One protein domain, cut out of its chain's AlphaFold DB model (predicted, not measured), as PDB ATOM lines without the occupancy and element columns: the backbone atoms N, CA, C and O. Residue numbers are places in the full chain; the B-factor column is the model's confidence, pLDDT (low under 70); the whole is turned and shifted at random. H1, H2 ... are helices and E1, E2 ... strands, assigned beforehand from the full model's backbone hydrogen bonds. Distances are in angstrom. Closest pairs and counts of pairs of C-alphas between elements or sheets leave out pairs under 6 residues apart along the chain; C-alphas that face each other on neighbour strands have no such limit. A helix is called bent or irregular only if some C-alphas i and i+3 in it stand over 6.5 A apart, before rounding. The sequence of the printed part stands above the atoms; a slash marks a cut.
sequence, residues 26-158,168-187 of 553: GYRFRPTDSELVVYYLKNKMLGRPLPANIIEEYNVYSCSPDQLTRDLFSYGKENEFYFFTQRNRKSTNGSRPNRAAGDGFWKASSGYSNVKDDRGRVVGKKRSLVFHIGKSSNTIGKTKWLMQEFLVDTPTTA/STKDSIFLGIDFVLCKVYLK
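What this domain is: This is residues 26 to 158 and 168 to 187 of the 553 residues of an uncharacterized protein of Tetracentron sinense (UniProt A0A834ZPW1). A strongly twisted antiparallel sheet of six strands is built along the long, bent hairpin E4 and E5, with H1 packed on the sheet near the end where E5 finishes. The unnamed residues 46 to 79 run past the E1 edge, and the small H2 sits off the sheet. The printed part has 153 residues, under half of them in named elements, in the order H1 E1 E2 E3 E4 E5 H2 E6; its class is mixed. It is compact, with a radius of gyration of the C-alphas of 15.5 A and spans of 46 by 44 by 27 A.

Where its parts are: H1, residues 33 to 45, begins at C-alpha 33 (18.940, 14.074, 39.430) and is 16.5 A long. E1 is residues 80 to 86, E2 104 to 108 and E3 113 to 116. E4, residues 122 to 135, is 35.5 A long and bends by 66 degrees at residue 132; E5, residues 138 to 152, is 33.5 A long and bends by 97 degrees at residue 141. H2 is residues 170 to 175. E6, residues 179 to 186, ends at C-alpha 186 (19.443, 9.653, 22.157).

How they stand to each other: E3, E4 and E5 form a meander, each the antiparallel neighbour of the one before. On one side of E4 are E2 (N 105 to O 132, 2.9 A) and E3 (N 115 to O 124, 2.8 A); E5 is on the other side (N 129 to O 147, 2.8 A). E6 pairs with E5 (N 148 to O 183, 2.8 A) and with E1 (N 83 to O 182, 2.9 A). H1 is on the sheet; its closest C-alphas to E5 are those of Val 37 and Val 152, 6.0 A apart. H2 is not on the sheet. Every O i to N i+4 pair is within hydrogen-bond range in H2, and 5 of 9 in H1.

The domain as a whole: The C-alphas of Gly 26 and Ala 158, the two farthest apart, are 46.7 A apart. Residues 159 to 167 are not printed; C-alphas 158 and 168 are 12.6 A apart across this cut. H1 to E1 and E1 to E2 are long links. The pLDDT is under 70 in 27 residues, among them 88 to 97 and 168 to 177.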
ATOM      1  N   GLY A  26      16.496  -7.226  34.626       81.56
ATOM      2  CA  GLY A  26      15.524  -6.143  34.828       81.56
ATOM      3  C   GLY A  26      16.029  -4.940  35.638       81.56
ATOM      4  O   GLY A  26      15.562  -3.821  35.402       81.56
ATOM      5  N   TYR A  27      17.039  -5.094  36.501       82.00
ATOM      6  CA  TYR A  27      17.640  -3.959  37.205       82.00
ATOM      7  C   TYR A  27      18.490  -3.119  36.251       82.00
ATOM      8  O   TYR A  27      19.284  -3.633  35.461       82.00
ATOM      9  N   ARG A  28      18.303  -1.798  36.290       86.81
ATOM     10  CA  ARG A  28      19.016  -0.837  35.438       86.81
ATOM     11  C   ARG A  28      19.376   0.393  36.246       86.81
ATOM     12  O   ARG A  28      18.591   0.841  37.081       86.81
ATOM     13  N   PHE A  29      20.513   0.995  35.931       91.44
ATOM     14  CA  PHE A  29      20.901   2.265  36.514       91.44
ATOM     15  C   PHE A  29      19.944   3.375  36.055       91.44
ATOM     16  O   PHE A  29      19.947   3.787  34.894       91.44
ATOM     17  N   ARG A  30      19.079   3.833  36.968       91.69
ATOM     18  CA  ARG A  30      18.095   4.907  36.740       91.69
ATOM     19  C   ARG A  30      18.047   5.886  37.918       91.69
ATOM     20  O   ARG A  30      17.012   6.001  38.570       91.69
ATOM     21  N   PRO A  31      19.147   6.592  38.198       94.56
ATOM     22  CA  PRO A  31      19.181   7.547  39.291       94.56
ATOM     23  C   PRO A  31      18.314   8.773  38.985       94.56
ATOM     24  O   PRO A  31      18.191   9.223  37.840       94.56
ATOM     25  N   THR A  32      17.769   9.358  40.041       96.62
ATOM     26  CA  THR A  32      17.221  10.712  40.056       96.62
ATOM     27  C   THR A  32      18.337  11.752  39.914       96.62
ATOM     28  O   THR A  32      19.520  11.492  40.155       96.62
ATOM     29  N   ASP A  33      17.969  12.981  39.541       97.56
ATOM     30  CA  ASP A  33      18.940  14.074  39.430       97.56
ATOM     31  C   ASP A  33      19.661  14.352  40.760       97.56
ATOM     32  O   ASP A  33      20.848  14.683  40.765       97.56
ATOM     33  N   SER A  34      18.951  14.248  41.889       96.62
ATOM     34  CA  SER A  34      19.517  14.460  43.223       96.62
ATOM     35  C   SER A  34      20.499  13.352  43.588       96.62
ATOM     36  O   SER A  34      21.580  13.665  44.084       96.62
ATOM     37  N   GLU A  35      20.193  12.089  43.283       96.56
ATOM     38  CA  GLU A  35      21.104  10.964  43.516       96.56
ATOM     39  C   GLU A  35      22.398  11.094  42.707       96.56
ATOM     40  O   GLU A  35      23.487  10.937  43.264       96.56
ATOM     41  N   LEU A  36      22.298  11.474  41.426       96.94
ATOM     42  CA  LEU A  36      23.460  11.757  40.574       96.94
ATOM     43  C   LEU A  36      24.374  12.822  41.182       96.94
ATOM     44  O   LEU A  36      25.599  12.696  41.165       96.94
ATOM     45  N   VAL A  37      23.793  13.889  41.725       95.00
ATOM     46  CA  VAL A  37      24.572  14.986  42.302       95.00
ATOM     47  C   VAL A  37      25.150  14.606  43.666       95.00
ATOM     48  O   VAL A  37      26.337  14.814  43.906       95.00
ATOM     49  N   VAL A  38      24.324  14.079  44.570       92.25
ATOM     50  CA  VAL A  38      24.668  13.887  45.987       92.25
ATOM     51  C   VAL A  38      25.553  12.667  46.199       92.25
ATOM     52  O   VAL A  38      26.533  12.766  46.936       92.25
ATOM     53  N   TYR A  39      25.225  11.538  45.571       93.75
ATOM     54  CA  TYR A  39      25.895  10.267  45.843       93.75
ATOM     55  C   TYR A  39      26.982   9.923  44.828       93.75
ATOM     56  O   TYR A  39      27.922   9.216  45.179       93.75
ATOM     57  N   TYR A  40      26.897  10.445  43.602       95.31
ATOM     58  CA  TYR A  40      27.905  10.192  42.572       95.31
ATOM     59  C   TYR A  40      28.866  11.369  42.432       95.31
ATOM     60  O   TYR A  40      30.021  11.278  42.846       95.31
ATOM     61  N   LEU A  41      28.404  12.507  41.912       93.94
ATOM     62  CA  LEU A  41      29.288  13.626  41.581       93.94
ATOM     63  C   LEU A  41      29.968  14.244  42.809       93.94
ATOM     64  O   LEU A  41      31.183  14.440  42.809       93.94
ATOM     65  N   LYS A  42      29.217  14.522  43.878       90.56
ATOM     66  CA  LYS A  42      29.787  15.077  45.111       90.56
ATOM     67  C   LYS A  42      30.784  14.119  45.759       90.56
ATOM     68  O   LYS A  42      31.838  14.568  46.202       90.56
ATOM     69  N   ASN A  43      30.489  12.820  45.795       90.31
ATOM     70  CA  ASN A  43      31.421  11.836  46.341       90.31
ATOM     71  C   ASN A  43      32.684  11.724  45.484       90.31
ATOM     72  O   ASN A  43      33.776  11.770  46.043       90.31
ATOM     73  N   LYS A  44      32.550  11.716  44.150       89.62
ATOM     74  CA  LYS A  44      33.684  11.748  43.217       89.62
ATOM     75  C   LYS A  44      34.604  12.941  43.477       89.62
ATOM     76  O   LYS A  44      35.811  12.768  43.607       89.62
ATOM     77  N   MET A  45      34.036  14.142  43.613       86.56
ATOM     78  CA  MET A  45      34.802  15.366  43.889       86.56
ATOM     79  C   MET A  45      35.488  15.363  45.260       86.56
ATOM     80  O   MET A  45      36.531  15.987  45.421       86.56
ATOM     81  N   LEU A  46      34.903  14.684  46.250       83.88
ATOM     82  CA  LEU A  46      35.443  14.581  47.609       83.88
ATOM     83  C   LEU A  46      36.365  13.365  47.801       83.88
ATOM     84  O   LEU A  46      36.778  13.111  48.931       83.88
ATOM     85  N   GLY A  47      36.640  12.587  46.746       83.62
ATOM     86  CA  GLY A  47      37.405  11.340  46.841       83.62
ATOM     87  C   GLY A  47      36.751  10.288  47.745       83.62
ATOM     88  O   GLY A  47      37.441   9.466  48.342       83.62
ATOM     89  N   ARG A  48      35.424  10.342  47.907       85.56
ATOM     90  CA  ARG A  48      34.657   9.396  48.727       85.56
ATOM     91  C   ARG A  48      34.237   8.184  47.892       85.56
ATOM     92  O   ARG A  48      34.008   8.345  46.692       85.56
ATOM     93  N   PRO A  49      34.060   7.006  48.518       86.69
ATOM     94  CA  PRO A  49      33.505   5.839  47.840       86.69
ATOM     95  C   PRO A  49      32.165   6.150  47.160       86.69
ATOM     96  O   PRO A  49      31.318   6.851  47.724       86.69
ATOM     97  N   LEU A  50      31.984   5.634  45.943       89.38
ATOM     98  CA  LEU A  50      30.716   5.706  45.214       89.38
ATOM     99  C   LEU A  50      29.805   4.541  45.640       89.38
ATOM    100  O   LEU A  50      30.338   3.475  45.948       89.38
ATOM    101  N   PRO A  51      28.463   4.701  45.635       87.94
ATOM    102  CA  PRO A  51      27.543   3.609  45.973       87.94
ATOM    103  C   PRO A  51      27.761   2.371  45.102       87.94
ATOM    104  O   PRO A  51      27.841   1.266  45.619       87.94
ATOM    105  N   ALA A  52      27.900   2.589  43.794       86.50
ATOM    106  CA  ALA A  52      28.399   1.625  42.828       86.50
ATOM    107  C   ALA A  52      29.384   2.361  41.914       86.50
ATOM    108  O   ALA A  52      29.070   3.436  41.394       86.50
ATOM    109  N   ASN A  53      30.587   1.824  41.732       87.12
ATOM    110  CA  ASN A  53      31.619   2.465  40.915       87.12
ATOM    111  C   ASN A  53      31.444   2.123  39.425       87.12
ATOM    112  O   ASN A  53      32.316   1.514  38.825       87.12
ATOM    113  N   ILE A  54      30.281   2.467  38.866       88.12
ATOM    114  CA  ILE A  54      29.876   2.117  37.490       88.12
ATOM    115  C   ILE A  54      29.955   3.289  36.503       88.12
ATOM    116  O   ILE A  54      29.790   3.098  35.303       88.12
ATOM    117  N   ILE A  55      30.128   4.518  37.002       92.75
ATOM    118  CA  ILE A  55      30.272   5.717  36.170       92.75
ATOM    119  C   ILE A  55      31.763   5.986  35.994       92.75
ATOM    120  O   ILE A  55      32.437   6.379  36.947       92.75
ATOM    121  N   GLU A  56      32.246   5.827  34.769       89.44
ATOM    122  CA  GLU A  56      33.658   6.000  34.448       89.44
ATOM    123  C   GLU A  56      34.047   7.463  34.210       89.44
ATOM    124  O   GLU A  56      33.231   8.328  33.862       89.44
ATOM    125  N   GLU A  57      35.336   7.748  34.396       91.62
ATOM    126  CA  GLU A  57      35.930   9.008  33.960       91.62
ATOM    127  C   GLU A  57      36.177   8.980  32.453       91.62
ATOM    128  O   GLU A  57      37.043   8.265  31.957       91.62
ATOM    129  N   TYR A  58      35.442   9.806  31.714       90.12
ATOM    130  CA  TYR A  58      35.593   9.926  30.272       90.12
ATOM    131  C   TYR A  58      35.359  11.365  29.822       90.12
ATOM    132  O   TYR A  58      34.420  12.045  30.250       90.12
ATOM    133  N   ASN A  59      36.213  11.857  28.926       89.06
ATOM    134  CA  ASN A  59      36.038  13.183  28.351       89.06
ATOM    135  C   ASN A  59      35.007  13.144  27.215       89.06
ATOM    136  O   ASN A  59      35.370  12.994  26.049       89.06
ATOM    137  N   VAL A  60      33.732  13.377  27.541       90.94
ATOM    138  CA  VAL A  60      32.622  13.393  26.563       90.94
ATOM    139  C   VAL A  60      32.746  14.469  25.478       90.94
ATOM    140  O   VAL A  60      31.974  14.480  24.525       90.94
ATOM    141  N   TYR A  61      33.682  15.411  25.625       89.44
ATOM    142  CA  TYR A  61      33.973  16.426  24.614       89.44
ATOM    143  C   TYR A  61      35.104  16.021  23.663       89.44
ATOM    144  O   TYR A  61      35.500  16.818  22.820       89.44
ATOM    145  N   SER A  62      35.676  14.825  23.805       89.12
ATOM    146  CA  SER A  62      36.755  14.357  22.926       89.12
ATOM    147  C   SER A  62      36.252  13.694  21.641       89.12
ATOM    148  O   SER A  62      36.949  13.742  20.632       89.12
ATOM    149  N   CYS A  63      35.029  13.161  21.642       89.25
ATOM    150  CA  CYS A  63      34.454  12.386  20.545       89.25
ATOM    151  C   CYS A  63      33.034  12.854  20.185       89.25
ATOM    152  O   CYS A  63      32.409  13.627  20.919       89.25
ATOM    153  N   SER A  64      32.518  12.374  19.056       91.25
ATOM    154  CA  SER A  64      31.106  12.534  18.694       91.25
ATOM    155  C   SER A  64      30.231  11.579  19.526       91.25
ATOM    156  O   SER A  64      30.715  10.535  19.967       91.25
ATOM    157  N   PRO A  65      28.960  11.918  19.816       91.62
ATOM    158  CA  PRO A  65      28.113  11.116  20.704       91.62
ATOM    159  C   PRO A  65      27.765   9.722  20.166       91.62
ATOM    160  O   PRO A  65      27.498   8.832  20.960       91.62
ATOM    161  N   ASP A  66      27.783   9.521  18.852       88.19
ATOM    162  CA  ASP A  66      27.648   8.222  18.178       88.19
ATOM    163  C   ASP A  66      28.818   7.267  18.456       88.19
ATOM    164  O   ASP A  66      28.650   6.056  18.371       88.19
ATOM    165  N   GLN A  67      29.974   7.801  18.860       88.12
ATOM    166  CA  GLN A  67      31.132   7.011  19.284       88.12
ATOM    167  C   GLN A  67      31.056   6.617  20.764       88.12
ATOM    168  O   GLN A  67      31.928   5.902  21.256       88.12
ATOM    169  N   LEU A  68      30.042   7.087  21.501       84.31
ATOM    170  CA  LEU A  68      29.804   6.641  22.868       84.31
ATOM    171  C   LEU A  68      29.092   5.284  22.812       84.31
ATOM    172  O   LEU A  68      27.892   5.222  22.549       84.31
ATOM    173  N   THR A  69      29.842   4.199  23.010       75.12
ATOM    174  CA  THR A  69      29.332   2.824  22.904       75.12
ATOM    175  C   THR A  69      28.911   2.249  24.258       75.12
ATOM    176  O   THR A  69      29.238   2.786  25.319       75.12
ATOM    177  N   ARG A  70      28.188   1.117  24.231       62.12
ATOM    178  CA  ARG A  70      27.862   0.334  25.441       62.12
ATOM    179  C   ARG A  70      29.106  -0.173  26.170       62.12
ATOM    180  O   ARG A  70      29.050  -0.311  27.388       62.12
ATOM    181  N   ASP A  71      30.219  -0.361  25.469       68.62
ATOM    182  CA  ASP A  71      31.488  -0.768  26.084       68.62
ATOM    183  C   ASP A  71      32.032   0.307  27.032       68.62
ATOM    184  O   ASP A  71      32.726  -0.002  27.995       68.62
ATOM    185  N   LEU A  72      31.679   1.577  26.796       71.75
ATOM    186  CA  LEU A  72      32.038   2.681  27.684       71.75
ATOM    187  C   LEU A  72      31.102   2.794  28.895       71.75
ATOM    188  O   LEU A  72      31.499   3.355  29.914       71.75
ATOM    189  N   PHE A  73      29.858   2.310  28.787       80.50
ATOM    190  CA  PHE A  73      28.904   2.251  29.896       80.50
ATOM    191  C   PHE A  73      27.742   1.288  29.592       80.50
ATOM    192  O   PHE A  73      26.890   1.567  28.742       80.50
ATOM    193  N   SER A  74      27.664   0.183  30.340       77.62
ATOM    194  CA  SER A  74      26.741  -0.937  30.084       77.62
ATOM    195  C   SER A  74      25.538  -1.019  31.037       77.62
ATOM    196  O   SER A  74      24.605  -1.780  30.796       77.62
ATOM    197  N   TYR A  75      25.506  -0.213  32.103       82.12
ATOM    198  CA  TYR A  75      24.515  -0.338  33.187       82.12
ATOM    199  C   TYR A  75      23.213   0.456  32.962       82.12
ATOM    200  O   TYR A  75      22.273   0.368  33.760       82.12
ATOM    201  N   GLY A  76      23.156   1.269  31.904       77.06
ATOM    202  CA  GLY A  76      22.043   2.166  31.581       77.06
ATOM    203  C   GLY A  76      20.948   1.541  30.721       77.06
ATOM    204  O   GLY A  76      20.897   0.337  30.483       77.06
ATOM    205  N   LYS A  77      20.043   2.392  30.226       83.44
ATOM    206  CA  LYS A  77      19.188   2.024  29.088       83.44
ATOM    207  C   LYS A  77      20.018   2.023  27.807       83.44
ATOM    208  O   LYS A  77      21.072   2.648  27.741       83.44
ATOM    209  N   GLU A  78      19.486   1.404  26.759       81.00
ATOM    210  CA  GLU A  78      20.057   1.548  25.423       81.00
ATOM    211  C   GLU A  78      20.191   3.025  25.037       81.00
ATOM    212  O   GLU A  78      19.245   3.807  25.190       81.00
ATOM    213  N   ASN A  79      21.369   3.391  24.526       84.81
ATOM    214  CA  ASN A  79      21.719   4.758  24.148       84.81
ATOM    215  C   ASN A  79      21.553   5.777  25.289       84.81
ATOM    216  O   ASN A  79      21.179   6.921  25.027       84.81
ATOM    217  N   GLU A  80      21.783   5.375  26.544       91.56
ATOM    218  CA  GLU A  80      21.825   6.249  27.720       91.56
ATOM    219  C   GLU A  80      23.092   5.967  28.538       91.56
ATOM    220  O   GLU A  80      23.221   4.922  29.174       91.56
ATOM    221  N   PHE A  81      24.009   6.930  28.541       93.31
ATOM    222  CA  PHE A  81      25.350   6.794  29.101       93.31
ATOM    223  C   PHE A  81      25.615   7.842  30.180       93.31
ATOM    224  O   PHE A  81      25.103   8.964  30.107       93.31
ATOM    225  N   TYR A  82      26.454   7.494  31.154       95.56
ATOM    226  CA  TYR A  82      26.828   8.357  32.269       95.56
ATOM    227  C   TYR A  82      28.347   8.429  32.391       95.56
ATOM    228  O   TYR A  82      29.001   7.396  32.459       95.56
ATOM    229  N   PHE A  83      28.896   9.641  32.472       95.25
ATOM    230  CA  PHE A  83      30.342   9.858  32.557       95.25
ATOM    231  C   PHE A  83      30.699  10.970  33.537       95.25
ATOM    232  O   PHE A  83      30.010  11.995  33.610       95.25
ATOM    233  N   PHE A  84      31.824  10.814  34.230       94.56
ATOM    234  CA  PHE A  84      32.519  11.931  34.858       94.56
ATOM    235  C   PHE A  84      33.444  12.586  33.836       94.56
ATOM    236  O   PHE A  84      34.307  11.936  33.257       94.56
ATOM    237  N   THR A  85      33.302  13.892  33.629       90.88
ATOM    238  CA  THR A  85      34.134  14.647  32.687       90.88
ATOM    239  C   THR A  85      34.802  15.813  33.386       90.88
ATOM    240  O   THR A  85      34.156  16.570  34.109       90.88
ATOM    241  N   GLN A  86      36.095  16.009  33.145       85.88
ATOM    242  CA  GLN A  86      36.784  17.208  33.610       85.88
ATOM    243  C   GLN A  86      36.312  18.439  32.832       85.88
ATOM    244  O   GLN A  86      36.217  18.444  31.600       85.88
ATOM    245  N   ARG A  87      36.021  19.522  33.548       74.62
ATOM    246  CA  ARG A  87      35.516  20.756  32.956       74.62
ATOM    247  C   ARG A  87      36.639  21.546  32.282       74.62
ATOM    248  O   ARG A  87      37.202  22.477  32.852       74.62
ATOM    249  N   ASN A  88      36.899  21.247  31.014       66.06
ATOM    250  CA  ASN A  88      37.861  22.006  30.216       66.06
ATOM    251  C   ASN A  88      37.333  23.412  29.883       66.06
ATOM    252  O   ASN A  88      36.303  23.593  29.223       66.06
ATOM    253  N   ARG A  89      38.055  24.444  30.328       64.50
ATOM    254  CA  ARG A  89      37.760  25.848  30.002       64.50
ATOM    255  C   ARG A  89      38.324  26.186  28.621       64.50
ATOM    256  O   ARG A  89      39.447  25.821  28.303       64.50
ATOM    257  N   LYS A  90      37.565  26.926  27.801       58.72
ATOM    258  CA  LYS A  90      37.997  27.354  26.450       58.72
ATOM    259  C   LYS A  90      39.222  28.287  26.476       58.72
ATOM    260  O   LYS A  90      39.904  28.448  25.474       58.72
ATOM    261  N   SER A  91      39.472  28.931  27.609       51.91
ATOM    262  CA  SER A  91      40.638  29.769  27.880       51.91
ATOM    263  C   SER A  91      41.022  29.570  29.342       51.91
ATOM    264  O   SER A  91      40.129  29.370  30.167       51.91
ATOM    265  N   THR A  92      42.313  29.679  29.663       53.03
ATOM    266  CA  THR A  92      42.882  29.553  31.016       53.03
ATOM    267  C   THR A  92      42.083  30.327  32.079       53.03
ATOM    268  O   THR A  92      41.892  29.827  33.184       53.03
ATOM    269  N   ASN A  93      41.501  31.481  31.716       53.59
ATOM    270  CA  ASN A  93      40.681  32.324  32.603       53.59
ATOM    271  C   ASN A  93      39.202  32.450  32.173       53.59
ATOM    272  O   ASN A  93      38.444  33.224  32.755       53.59
ATOM    273  N   GLY A  94      38.770  31.729  31.136       57.00
ATOM    274  CA  GLY A  94      37.417  31.833  30.591       57.00
ATOM    275  C   GLY A  94      36.393  31.002  31.370       57.00
ATOM    276  O   GLY A  94      36.630  29.840  31.681       57.00
ATOM    277  N   SER A  95      35.201  31.555  31.615       56.75
ATOM    278  CA  SER A  95      34.085  30.827  32.250       56.75
ATOM    279  C   SER A  95      33.375  29.841  31.307       56.75
ATOM    280  O   SER A  95      32.630  28.963  31.754       56.75
ATOM    281  N   ARG A  96      33.591  29.987  29.990       62.81
ATOM    282  CA  ARG A  96      32.931  29.198  28.946       62.81
ATOM    283  C   ARG A  96      33.666  27.865  28.730       62.81
ATOM    284  O   ARG A  96      34.835  27.893  28.342       62.81
ATOM    285  N   PRO A  97      33.001  26.712  28.926       67.31
ATOM    286  CA  PRO A  97      33.593  25.411  28.625       67.31
ATOM    287  C   PRO A  97      33.882  25.269  27.129       67.31
ATOM    288  O   PRO A  97      33.121  25.798  26.306       67.31
ATOM    289  N   ASN A  98      34.955  24.557  26.773       72.69
ATOM    290  CA  ASN A  98      35.109  24.077  25.404       72.69
ATOM    291  C   ASN A  98      34.107  22.941  25.184       72.69
ATOM    292  O   ASN A  98      34.045  22.011  25.975       72.69
ATOM    293  N   ARG A  99      33.286  23.069  24.145       82.00
ATOM    294  CA  ARG A  99      32.217  22.115  23.828       82.00
ATOM    295  C   ARG A  99      32.279  21.618  22.389       82.00
ATOM    296  O   ARG A  99      31.300  21.051  21.918       82.00
ATOM    297  N   ALA A 100      33.373  21.892  21.680       86.25
ATOM    298  CA  ALA A 100      33.671  21.156  20.460       86.25
ATOM    299  C   ALA A 100      33.902  19.690  20.838       86.25
ATOM    300  O   ALA A 100      34.503  19.448  21.883       86.25
ATOM    301  N   ALA A 101      33.378  18.763  20.044       89.19
ATOM    302  CA  ALA A 101      33.487  17.336  20.305       89.19
ATOM    303  C   ALA A 101      33.388  16.567  18.984       89.19
ATOM    304  O   ALA A 101      32.402  16.728  18.265       89.19
ATOM    305  N   GLY A 102      34.440  15.809  18.653       88.69
ATOM    306  CA  GLY A 102      34.566  15.100  17.380       88.69
ATOM    307  C   GLY A 102      34.312  15.993  16.160       88.69
ATOM    308  O   GLY A 102      34.956  17.028  15.977       88.69
ATOM    309  N   ASP A 103      33.342  15.590  15.345       90.94
ATOM    310  CA  ASP A 103      32.902  16.268  14.120       90.94
ATOM    311  C   ASP A 103      31.906  17.427  14.354       90.94
ATOM    312  O   ASP A 103      31.428  18.052  13.399       90.94
ATOM    313  N   GLY A 104      31.601  17.755  15.612       94.06
ATOM    314  CA  GLY A 104      30.552  18.704  15.968       94.06
ATOM    315  C   GLY A 104      30.789  19.485  17.261       94.06
ATOM    316  O   GLY A 104      31.916  19.757  17.692       94.06
ATOM    317  N   PHE A 105      29.694  19.937  17.873       92.94
ATOM    318  CA  PHE A 105      29.726  20.667  19.139       92.94
ATOM    319  C   PHE A 105      28.429  20.553  19.946       92.94
ATOM    320  O   PHE A 105      27.319  20.498  19.415       92.94
ATOM    321  N   TRP A 106      28.566  20.636  21.269       93.62
ATOM    322  CA  TRP A 106      27.447  20.688  22.202       93.62
ATOM    323  C   TRP A 106      26.962  22.123  22.434       93.62
ATOM    324  O   TRP A 106      27.663  22.979  22.991       93.62
ATOM    325  N   LYS A 107      25.706  22.396  22.075       92.38
ATOM    326  CA  LYS A 107      25.037  23.685  22.289       92.38
ATOM    327  C   LYS A 107      24.075  23.593  23.469       92.38
ATOM    328  O   LYS A 107      23.264  22.679  23.533       92.38
ATOM    329  N   ALA A 108      24.132  24.548  24.399       92.81
ATOM    330  CA  ALA A 108      23.154  24.595  25.491       92.81
ATOM    331  C   ALA A 108      21.761  24.919  24.936       92.81
ATOM    332  O   ALA A 108      21.604  25.898  24.208       92.81
ATOM    333  N   SER A 109      20.776  24.103  25.302       91.69
ATOM    334  CA  SER A 109      19.363  24.333  24.993       91.69
ATOM    335  C   SER A 109      18.631  25.035  26.132       91.69
ATOM    336  O   SER A 109      17.579  25.622  25.899       91.69
ATOM    337  N   SER A 110      19.165  24.972  27.352       89.00
ATOM    338  CA  SER A 110      18.614  25.649  28.523       89.00
ATOM    339  C   SER A 110      19.718  26.312  29.346       89.00
ATOM    340  O   SER A 110      20.886  25.909  29.301       89.00
ATOM    341  N   GLY A 111      19.333  27.309  30.145       88.81
ATOM    342  CA  GLY A 111      20.141  27.737  31.283       88.81
ATOM    343  C   GLY A 111      20.265  26.625  32.331       88.81
ATOM    344  O   GLY A 111      19.617  25.578  32.227       88.81
ATOM    345  N   TYR A 112      21.099  26.858  33.345       89.50
ATOM    346  CA  TYR A 112      21.135  25.965  34.498       89.50
ATOM    347  C   TYR A 112      19.851  26.109  35.316       89.50
ATOM    348  O   TYR A 112      19.470  27.224  35.670       89.50
ATOM    349  N   SER A 113      19.231  24.985  35.655       93.81
ATOM    350  CA  SER A 113      18.174  24.892  36.658       93.81
ATOM    351  C   SER A 113      18.703  24.198  37.912       93.81
ATOM    352  O   SER A 113      19.672  23.437  37.854       93.81
ATOM    353  N   ASN A 114      18.100  24.493  39.062       95.75
ATOM    354  CA  ASN A 114      18.494  23.883  40.328       95.75
ATOM    355  C   ASN A 114      18.042  22.418  40.379       95.75
ATOM    356  O   ASN A 114      16.913  22.098  40.009       95.75
ATOM    357  N   VAL A 115      18.915  21.558  40.891       95.12
ATOM    358  CA  VAL A 115      18.591  20.197  41.318       95.12
ATOM    359  C   VAL A 115      18.290  20.260  42.808       95.12
ATOM    360  O   VAL A 115      19.095  20.793  43.578       95.12
ATOM    361  N   LYS A 116      17.121  19.758  43.198       94.62
ATOM    362  CA  LYS A 116      16.674  19.722  44.590       94.62
ATOM    363  C   LYS A 116      16.642  18.284  45.088       94.62
ATOM    364  O   LYS A 116      16.331  17.395  44.304       94.62
ATOM    365  N   ASP A 117      16.973  18.082  46.357       91.94
ATOM    366  CA  ASP A 117      16.698  16.819  47.042       91.94
ATOM    367  C   ASP A 117      15.218  16.709  47.442       91.94
ATOM    368  O   ASP A 117      14.437  17.650  47.266       91.94
ATOM    369  N   ASP A 118      14.845  15.574  48.030       90.19
ATOM    370  CA  ASP A 118      13.469  15.281  48.453       90.19
ATOM    371  C   ASP A 118      12.962  16.240  49.543       90.19
ATOM    372  O   ASP A 118      11.762  16.375  49.765       90.19
ATOM    373  N   ARG A 119      13.875  16.965  50.207       92.00
ATOM    374  CA  ARG A 119      13.569  18.000  51.207       92.00
ATOM    375  C   ARG A 119      13.485  19.400  50.590       92.00
ATOM    376  O   ARG A 119      13.398  20.391  51.313       92.00
ATOM    377  N   GLY A 120      13.561  19.512  49.265       90.75
ATOM    378  CA  GLY A 120      13.507  20.772  48.530       90.75
ATOM    379  C   GLY A 120      14.782  21.618  48.613       90.75
ATOM    380  O   GLY A 120      14.790  22.748  48.108       90.75
ATOM    381  N   ARG A 121      15.863  21.104  49.212       91.88
ATOM    382  CA  ARG A 121      17.142  21.815  49.329       91.88
ATOM    383  C   ARG A 121      17.879  21.740  48.004       91.88
ATOM    384  O   ARG A 121      17.931  20.685  47.377       91.88
ATOM    385  N   VAL A 122      18.470  22.851  47.572       93.44
ATOM    386  CA  VAL A 122      19.298  22.863  46.360       93.44
ATOM    387  C   VAL A 122      20.600  22.125  46.656       93.44
ATOM    388  O   VAL A 122      21.343  22.511  47.552       93.44
ATOM    389  N   VAL A 123      20.846  21.047  45.917       91.69
ATOM    390  CA  VAL A 123      22.053  20.212  46.048       91.69
ATOM    391  C   VAL A 123      22.988  20.356  44.851       91.69
ATOM    392  O   VAL A 123      24.165  20.005  44.927       91.69
ATOM    393  N   GLY A 124      22.478  20.888  43.742       93.25
ATOM    394  CA  GLY A 124      23.224  21.028  42.504       93.25
ATOM    395  C   GLY A 124      22.504  21.840  41.452       93.25
ATOM    396  O   GLY A 124      21.468  22.465  41.689       93.25
ATOM    397  N   LYS A 125      23.052  21.786  40.245       93.06
ATOM    398  CA  LYS A 125      22.429  22.330  39.043       93.06
ATOM    399  C   LYS A 125      22.538  21.360  37.896       93.06
ATOM    400  O   LYS A 125      23.500  20.606  37.810       93.06
ATOM    401  N   LYS A 126      21.603  21.475  36.964       95.31
ATOM    402  CA  LYS A 126      21.636  20.763  35.693       95.31
ATOM    403  C   LYS A 126      21.361  21.704  34.535       95.31
ATOM    404  O   LYS A 126      20.684  22.718  34.699       95.31
ATOM    405  N   ARG A 127      21.860  21.372  33.353       94.25
ATOM    406  CA  ARG A 127      21.464  22.016  32.094       94.25
ATOM    407  C   ARG A 127      21.365  20.987  30.981       94.25
ATOM    408  O   ARG A 127      22.092  19.999  31.003       94.25
ATOM    409  N   SER A 128      20.537  21.273  29.984       96.00
ATOM    410  CA  SER A 128      20.413  20.438  28.791       96.00
ATOM    411  C   SER A 128      21.217  21.014  27.629       96.00
ATOM    412  O   SER A 128      21.193  22.223  27.369       96.00
ATOM    413  N   LEU A 129      21.905  20.143  26.901       95.69
ATOM    414  CA  LEU A 129      22.641  20.438  25.682       95.69
ATOM    415  C   LEU A 129      22.159  19.533  24.545       95.69
ATOM    416  O   LEU A 129      21.668  18.431  24.778       95.69
ATOM    417  N   VAL A 130      22.315  20.018  23.318       96.25
ATOM    418  CA  VAL A 130      22.058  19.274  22.083       96.25
ATOM    419  C   VAL A 130      23.330  19.259  21.252       96.25
ATOM    420  O   VAL A 130      24.012  20.285  21.164       96.25
ATOM    421  N   PHE A 131      23.635  18.121  20.640       95.94
ATOM    422  CA  PHE A 131      24.765  18.009  19.728       95.94
ATOM    423  C   PHE A 131      24.400  18.489  18.319       95.94
ATOM    424  O   PHE A 131      23.330  18.171  17.784       95.94
ATOM    425  N   HIS A 132      25.297  19.260  17.722       95.00
ATOM    426  CA  HIS A 132      25.205  19.763  16.358       95.00
ATOM    427  C   HIS A 132      26.427  19.309  15.560       95.00
ATOM    428  O   HIS A 132      27.542  19.441  16.055       95.00
ATOM    429  N   ILE A 133      26.214  18.838  14.331       93.75
ATOM    430  CA  ILE A 133      27.286  18.416  13.418       93.75
ATOM    431  C   ILE A 133      27.878  19.647  12.724       93.75
ATOM    432  O   ILE A 133      27.156  20.590  12.370       93.75
ATOM    433  N   GLY A 134      29.191  19.636  12.507       90.38
ATOM    434  CA  GLY A 134      29.940  20.705  11.861       90.38
ATOM    435  C   GLY A 134      30.481  21.746  12.840       90.38
ATOM    436  O   GLY A 134      30.336  21.665  14.058       90.38
ATOM    437  N   LYS A 135      31.135  22.778  12.305       85.06
ATOM    438  CA  LYS A 135      31.724  23.842  13.132       85.06
ATOM    439  C   LYS A 135      30.631  24.778  13.649       85.06
ATOM    440  O   LYS A 135      29.645  25.045  12.969       85.06
ATOM    441  N   SER A 136      30.850  25.403  14.807       78.44
ATOM    442  CA  SER A 136      29.888  26.382  15.351       78.44
ATOM    443  C   SER A 136      29.605  27.565  14.415       78.44
ATOM    444  O   SER A 136      28.556  28.186  14.557       78.44
ATOM    445  N   SER A 137      30.523  27.904  13.504       78.19
ATOM    446  CA  SER A 137      30.343  28.951  12.489       78.19
ATOM    447  C   SER A 137      29.672  28.457  11.205       78.19
ATOM    448  O   SER A 137      29.199  29.276  10.430       78.19
ATOM    449  N   ASN A 138      29.651  27.143  10.967       82.38
ATOM    450  CA  ASN A 138      29.048  26.511   9.797       82.38
ATOM    451  C   ASN A 138      28.405  25.186  10.229       82.38
ATOM    452  O   ASN A 138      28.989  24.109  10.090       82.38
ATOM    453  N   THR A 139      27.259  25.305  10.900       87.50
ATOM    454  CA  THR A 139      26.536  24.158  11.455       87.50
ATOM    455  C   THR A 139      25.822  23.421  10.334       87.50
ATOM    456  O   THR A 139      25.006  24.021   9.645       87.50
ATOM    457  N   ILE A 140      26.102  22.126  10.194       89.50
ATOM    458  CA  ILE A 140      25.491  21.262   9.180       89.50
ATOM    459  C   ILE A 140      24.072  20.882   9.609       89.50
ATOM    460  O   ILE A 140      23.131  20.983   8.830       89.50
ATOM    461  N   GLY A 141      23.887  20.496  10.874       90.75
ATOM    462  CA  GLY A 141      22.576  20.077  11.359       90.75
ATOM    463  C   GLY A 141      22.507  19.875  12.866       90.75
ATOM    464  O   GLY A 141      23.520  19.731  13.550       90.75
ATOM    465  N   LYS A 142      21.282  19.891  13.399       93.81
ATOM    466  CA  LYS A 142      20.974  19.512  14.785       93.81
ATOM    467  C   LYS A 142      20.708  18.009  14.838       93.81
ATOM    468  O   LYS A 142      19.924  17.511  14.039       93.81
ATOM    469  N   THR A 143      21.294  17.310  15.803       94.19
ATOM    470  CA  THR A 143      21.080  15.865  15.975       94.19
ATOM    471  C   THR A 143      20.008  15.555  17.025       94.19
ATOM    472  O   THR A 143      19.481  16.447  17.700       94.19
ATOM    473  N   LYS A 144      19.686  14.263  17.177       94.69
ATOM    474  CA  LYS A 144      18.829  13.742  18.254       94.69
ATOM    475  C   LYS A 144      19.593  13.481  19.559       94.69
ATOM    476  O   LYS A 144      18.959  13.134  20.553       94.69
ATOM    477  N   TRP A 145      20.914  13.656  19.576       95.81
ATOM    478  CA  TRP A 145      21.736  13.450  20.764       95.81
ATOM    479  C   TRP A 145      21.583  14.602  21.755       95.81
ATOM    480  O   TRP A 145      21.747  15.783  21.422       95.81
ATOM    481  N   LEU A 146      21.267  14.238  22.992       95.94
ATOM    482  CA  LEU A 146      21.059  15.130  24.118       95.94
ATOM    483  C   LEU A 146      22.080  14.830  25.211       95.94
ATOM    484  O   LEU A 146      22.490  13.691  25.406       95.94
ATOM    485  N   MET A 147      22.460  15.864  25.951       96.00
ATOM    486  CA  MET A 147      23.284  15.733  27.146       96.00
ATOM    487  C   MET A 147      22.660  16.531  28.284       96.00
ATOM    488  O   MET A 147      22.275  17.687  28.104       96.00
ATOM    489  N   GLN A 148      22.584  15.933  29.465       96.81
ATOM    490  CA  GLN A 148      22.358  16.636  30.719       96.81
ATOM    491  C   GLN A 148      23.681  16.726  31.472       96.81
ATOM    492  O   GLN A 148      24.289  15.712  31.796       96.81
ATOM    493  N   GLU A 149      24.124  17.951  31.727       94.81
ATOM    494  CA  GLU A 149      25.336  18.224  32.498       94.81
ATOM    495  C   GLU A 149      24.948  18.671  33.905       94.81
ATOM    496  O   GLU A 149      24.207  19.651  34.056       94.81
ATOM    497  N   PHE A 150      25.480  17.978  34.905       95.00
ATOM    498  CA  PHE A 150      25.227  18.184  36.324       95.00
ATOM    499  C   PHE A 150      26.445  18.792  37.026       95.00
ATOM    500  O   PHE A 150      27.590  18.431  36.749       95.00
ATOM    501  N   LEU A 151      26.175  19.702  37.962       91.38
ATOM    502  CA  LEU A 151      27.145  20.366  38.831       91.38
ATOM    503  C   LEU A 151      26.707  20.246  40.292       91.38
ATOM    504  O   LEU A 151      25.512  20.334  40.583       91.38
ATOM    505  N   VAL A 152      27.670  20.140  41.207       88.81
ATOM    506  CA  VAL A 152      27.415  20.245  42.652       88.81
ATOM    507  C   VAL A 152      27.222  21.709  43.035       88.81
ATOM    508  O   VAL A 152      27.952  22.584  42.564       88.81
ATOM    509  N   ASP A 153      26.244  21.979  43.899       78.00
ATOM    510  CA  ASP A 153      26.102  23.279  44.543       78.00
ATOM    511  C   ASP A 153      26.964  23.272  45.806       78.00
ATOM    512  O   ASP A 153      26.672  22.575  46.781       78.00
ATOM    513  N   THR A 154      28.094  23.970  45.760       61.00
ATOM    514  CA  THR A 154      29.025  24.034  46.884       61.00
ATOM    515  C   THR A 154      28.839  25.364  47.604       61.00
ATOM    516  O   THR A 154      29.042  26.406  46.973       61.00
ATOM    517  N   PRO A 155      28.504  25.381  48.906       47.47
ATOM    518  CA  PRO A 155      28.440  26.629  49.648       47.47
ATOM    519  C   PRO A 155      29.837  27.259  49.685       47.47
ATOM    520  O   PRO A 155      30.776  26.706  50.258       47.47
ATOM    521  N   THR A 156      29.994  28.426  49.064       41.50
ATOM    522  CA  THR A 156      31.205  29.234  49.184       41.50
ATOM    523  C   THR A 156      31.291  29.773  50.610       41.50
ATOM    524  O   THR A 156      30.652  30.760  50.965       41.50
ATOM    525  N   THR A 157      32.109  29.152  51.462       37.75
ATOM    526  CA  THR A 157      32.503  29.754  52.744       37.75
ATOM    527  C   THR A 157      33.510  30.879  52.476       37.75
ATOM    528  O   THR A 157      34.725  30.721  52.625       37.75
ATOM    529  N   ALA A 158      32.999  32.014  52.007       37.81
ATOM    530  CA  ALA A 158      33.709  33.281  51.952       37.81
ATOM    531  C   ALA A 158      32.700  34.421  52.149       37.81
ATOM    532  O   ALA A 158      32.067  34.875  51.204       37.81
ATOM    533  N   SER A 168      34.302  25.419  42.228       45.72
ATOM    534  CA  SER A 168      35.217  24.551  42.964       45.72
ATOM    535  C   SER A 168      35.251  24.822  44.473       45.72
ATOM    536  O   SER A 168      35.816  25.822  44.924       45.72
ATOM    537  N   THR A 169      34.662  23.910  45.253       45.50
ATOM    538  CA  THR A 169      34.944  23.761  46.688       45.50
ATOM    539  C   THR A 169      36.419  24.041  46.970       45.50
ATOM    540  O   THR A 169      37.280  23.631  46.194       45.50
ATOM    541  N   LYS A 170      36.747  24.670  48.104       45.69
ATOM    542  CA  LYS A 170      38.151  24.774  48.543       45.69
ATOM    543  C   LYS A 170      38.854  23.408  48.502       45.69
ATOM    544  O   LYS A 170      40.008  23.366  48.101       45.69
ATOM    545  N   ASP A 171      38.116  22.327  48.761       43.72
ATOM    546  CA  ASP A 171      38.567  20.936  48.643       43.72
ATOM    547  C   ASP A 171      38.869  20.508  47.189       43.72
ATOM    548  O   ASP A 171      39.898  19.892  46.934       43.72
ATOM    549  N   SER A 172      38.057  20.900  46.199       45.06
ATOM    550  CA  SER A 172      38.314  20.602  44.775       45.06
ATOM    551  C   SER A 172      39.340  21.546  44.129       45.06
ATOM    552  O   SER A 172      39.971  21.180  43.142       45.06
ATOM    553  N   ILE A 173      39.562  22.741  44.694       47.53
ATOM    554  CA  ILE A 173      40.715  23.597  44.362       47.53
ATOM    555  C   ILE A 173      42.000  22.983  44.930       47.53
ATOM    556  O   ILE A 173      43.019  22.998  44.248       47.53
ATOM    557  N   PHE A 174      41.947  22.409  46.139       41.09
ATOM    558  CA  PHE A 174      43.080  21.717  46.763       41.09
ATOM    559  C   PHE A 174      43.483  20.447  46.000       41.09
ATOM    560  O   PHE A 174      44.664  20.126  45.937       41.09
ATOM    561  N   LEU A 175      42.510  19.757  45.394       45.53
ATOM    562  CA  LEU A 175      42.739  18.572  44.562       45.53
ATOM    563  C   LEU A 175      42.981  18.894  43.079       45.53
ATOM    564  O   LEU A 175      43.421  18.022  42.343       45.53
ATOM    565  N   GLY A 176      42.714  20.124  42.627       49.66
ATOM    566  CA  GLY A 176      42.921  20.549  41.238       49.66
ATOM    567  C   GLY A 176      41.947  19.952  40.212       49.66
ATOM    568  O   GLY A 176      42.200  20.071  39.015       49.66
ATOM    569  N   ILE A 177      40.843  19.325  40.641       59.38
ATOM    570  CA  ILE A 177      39.966  18.549  39.755       59.38
ATOM    571  C   ILE A 177      38.524  19.083  39.794       59.38
ATOM    572  O   ILE A 177      37.821  18.976  40.798       59.38
ATOM    573  N   ASP A 178      38.079  19.670  38.679       76.75
ATOM    574  CA  ASP A 178      36.713  20.176  38.464       76.75
ATOM    575  C   ASP A 178      35.950  19.168  37.588       76.75
ATOM    576  O   ASP A 178      36.012  19.235  36.358       76.75
ATOM    577  N   PHE A 179      35.291  18.186  38.213       87.81
ATOM    578  CA  PHE A 179      34.447  17.216  37.506       87.81
ATOM    579  C   PHE A 179      33.021  17.739  37.318       87.81
ATOM    580  O   PHE A 179      32.434  18.367  38.199       87.81
ATOM    581  N   VAL A 180      32.431  17.387  36.181       92.19
ATOM    582  CA  VAL A 180      30.987  17.413  35.939       92.19
ATOM    583  C   VAL A 180      30.502  15.989  35.699       92.19
ATOM    584  O   VAL A 180      31.274  15.142  35.251       92.19
ATOM    585  N   LEU A 181      29.224  15.730  35.969       95.62
ATOM    586  CA  LEU A 181      28.584  14.477  35.569       95.62
ATOM    587  C   LEU A 181      27.746  14.734  34.320       95.62
ATOM    588  O   LEU A 181      26.923  15.650  34.291       95.62
ATOM    589  N   CYS A 182      27.959  13.929  33.288       95.88
ATOM    590  CA  CYS A 182      27.275  14.021  32.009       95.88
ATOM    591  C   CYS A 182      26.408  12.783  31.805       95.88
ATOM    592  O   CYS A 182      26.924  11.672  31.771       95.88
ATOM    593  N   LYS A 183      25.105  12.986  31.621       96.12
ATOM    594  CA  LYS A 183      24.184  11.975  31.097       96.12
ATOM    595  C   LYS A 183      23.967  12.241  29.610       96.12
ATOM    596  O   LYS A 183      23.375  13.266  29.273       96.12
ATOM    597  N   VAL A 184      24.433  11.357  28.734       95.50
ATOM    598  CA  VAL A 184      24.295  11.477  27.272       95.50
ATOM    599  C   VAL A 184      23.274  10.467  26.778       95.50
ATOM    600  O   VAL A 184      23.333   9.306  27.165       95.50
ATOM    601  N   TYR A 185      22.316  10.897  25.960       94.12
ATOM    602  CA  TYR A 185      21.273  10.004  25.474       94.12
ATOM    603  C   TYR A 185      20.671  10.413  24.136       94.12
ATOM    604  O   TYR A 185      20.623  11.595  23.780       94.12
ATOM    605  N   LEU A 186      20.161   9.426  23.405       92.25
ATOM    606  CA  LEU A 186      19.443   9.653  22.157       92.25
ATOM    607  C   LEU A 186      17.965   9.961  22.435       92.25
ATOM    608  O   LEU A 186      17.258   9.206  23.107       92.25
ATOM    609  N   LYS A 187      17.454  11.073  21.897       89.81
ATOM    610  CA  LYS A 187      16.020  11.376  21.958       89.81
ATOM    611  C   LYS A 187      15.252  10.346  21.125       89.81
ATOM    612  O   LYS A 187      15.411  10.311  19.905       89.81
TER     613      LYS A 187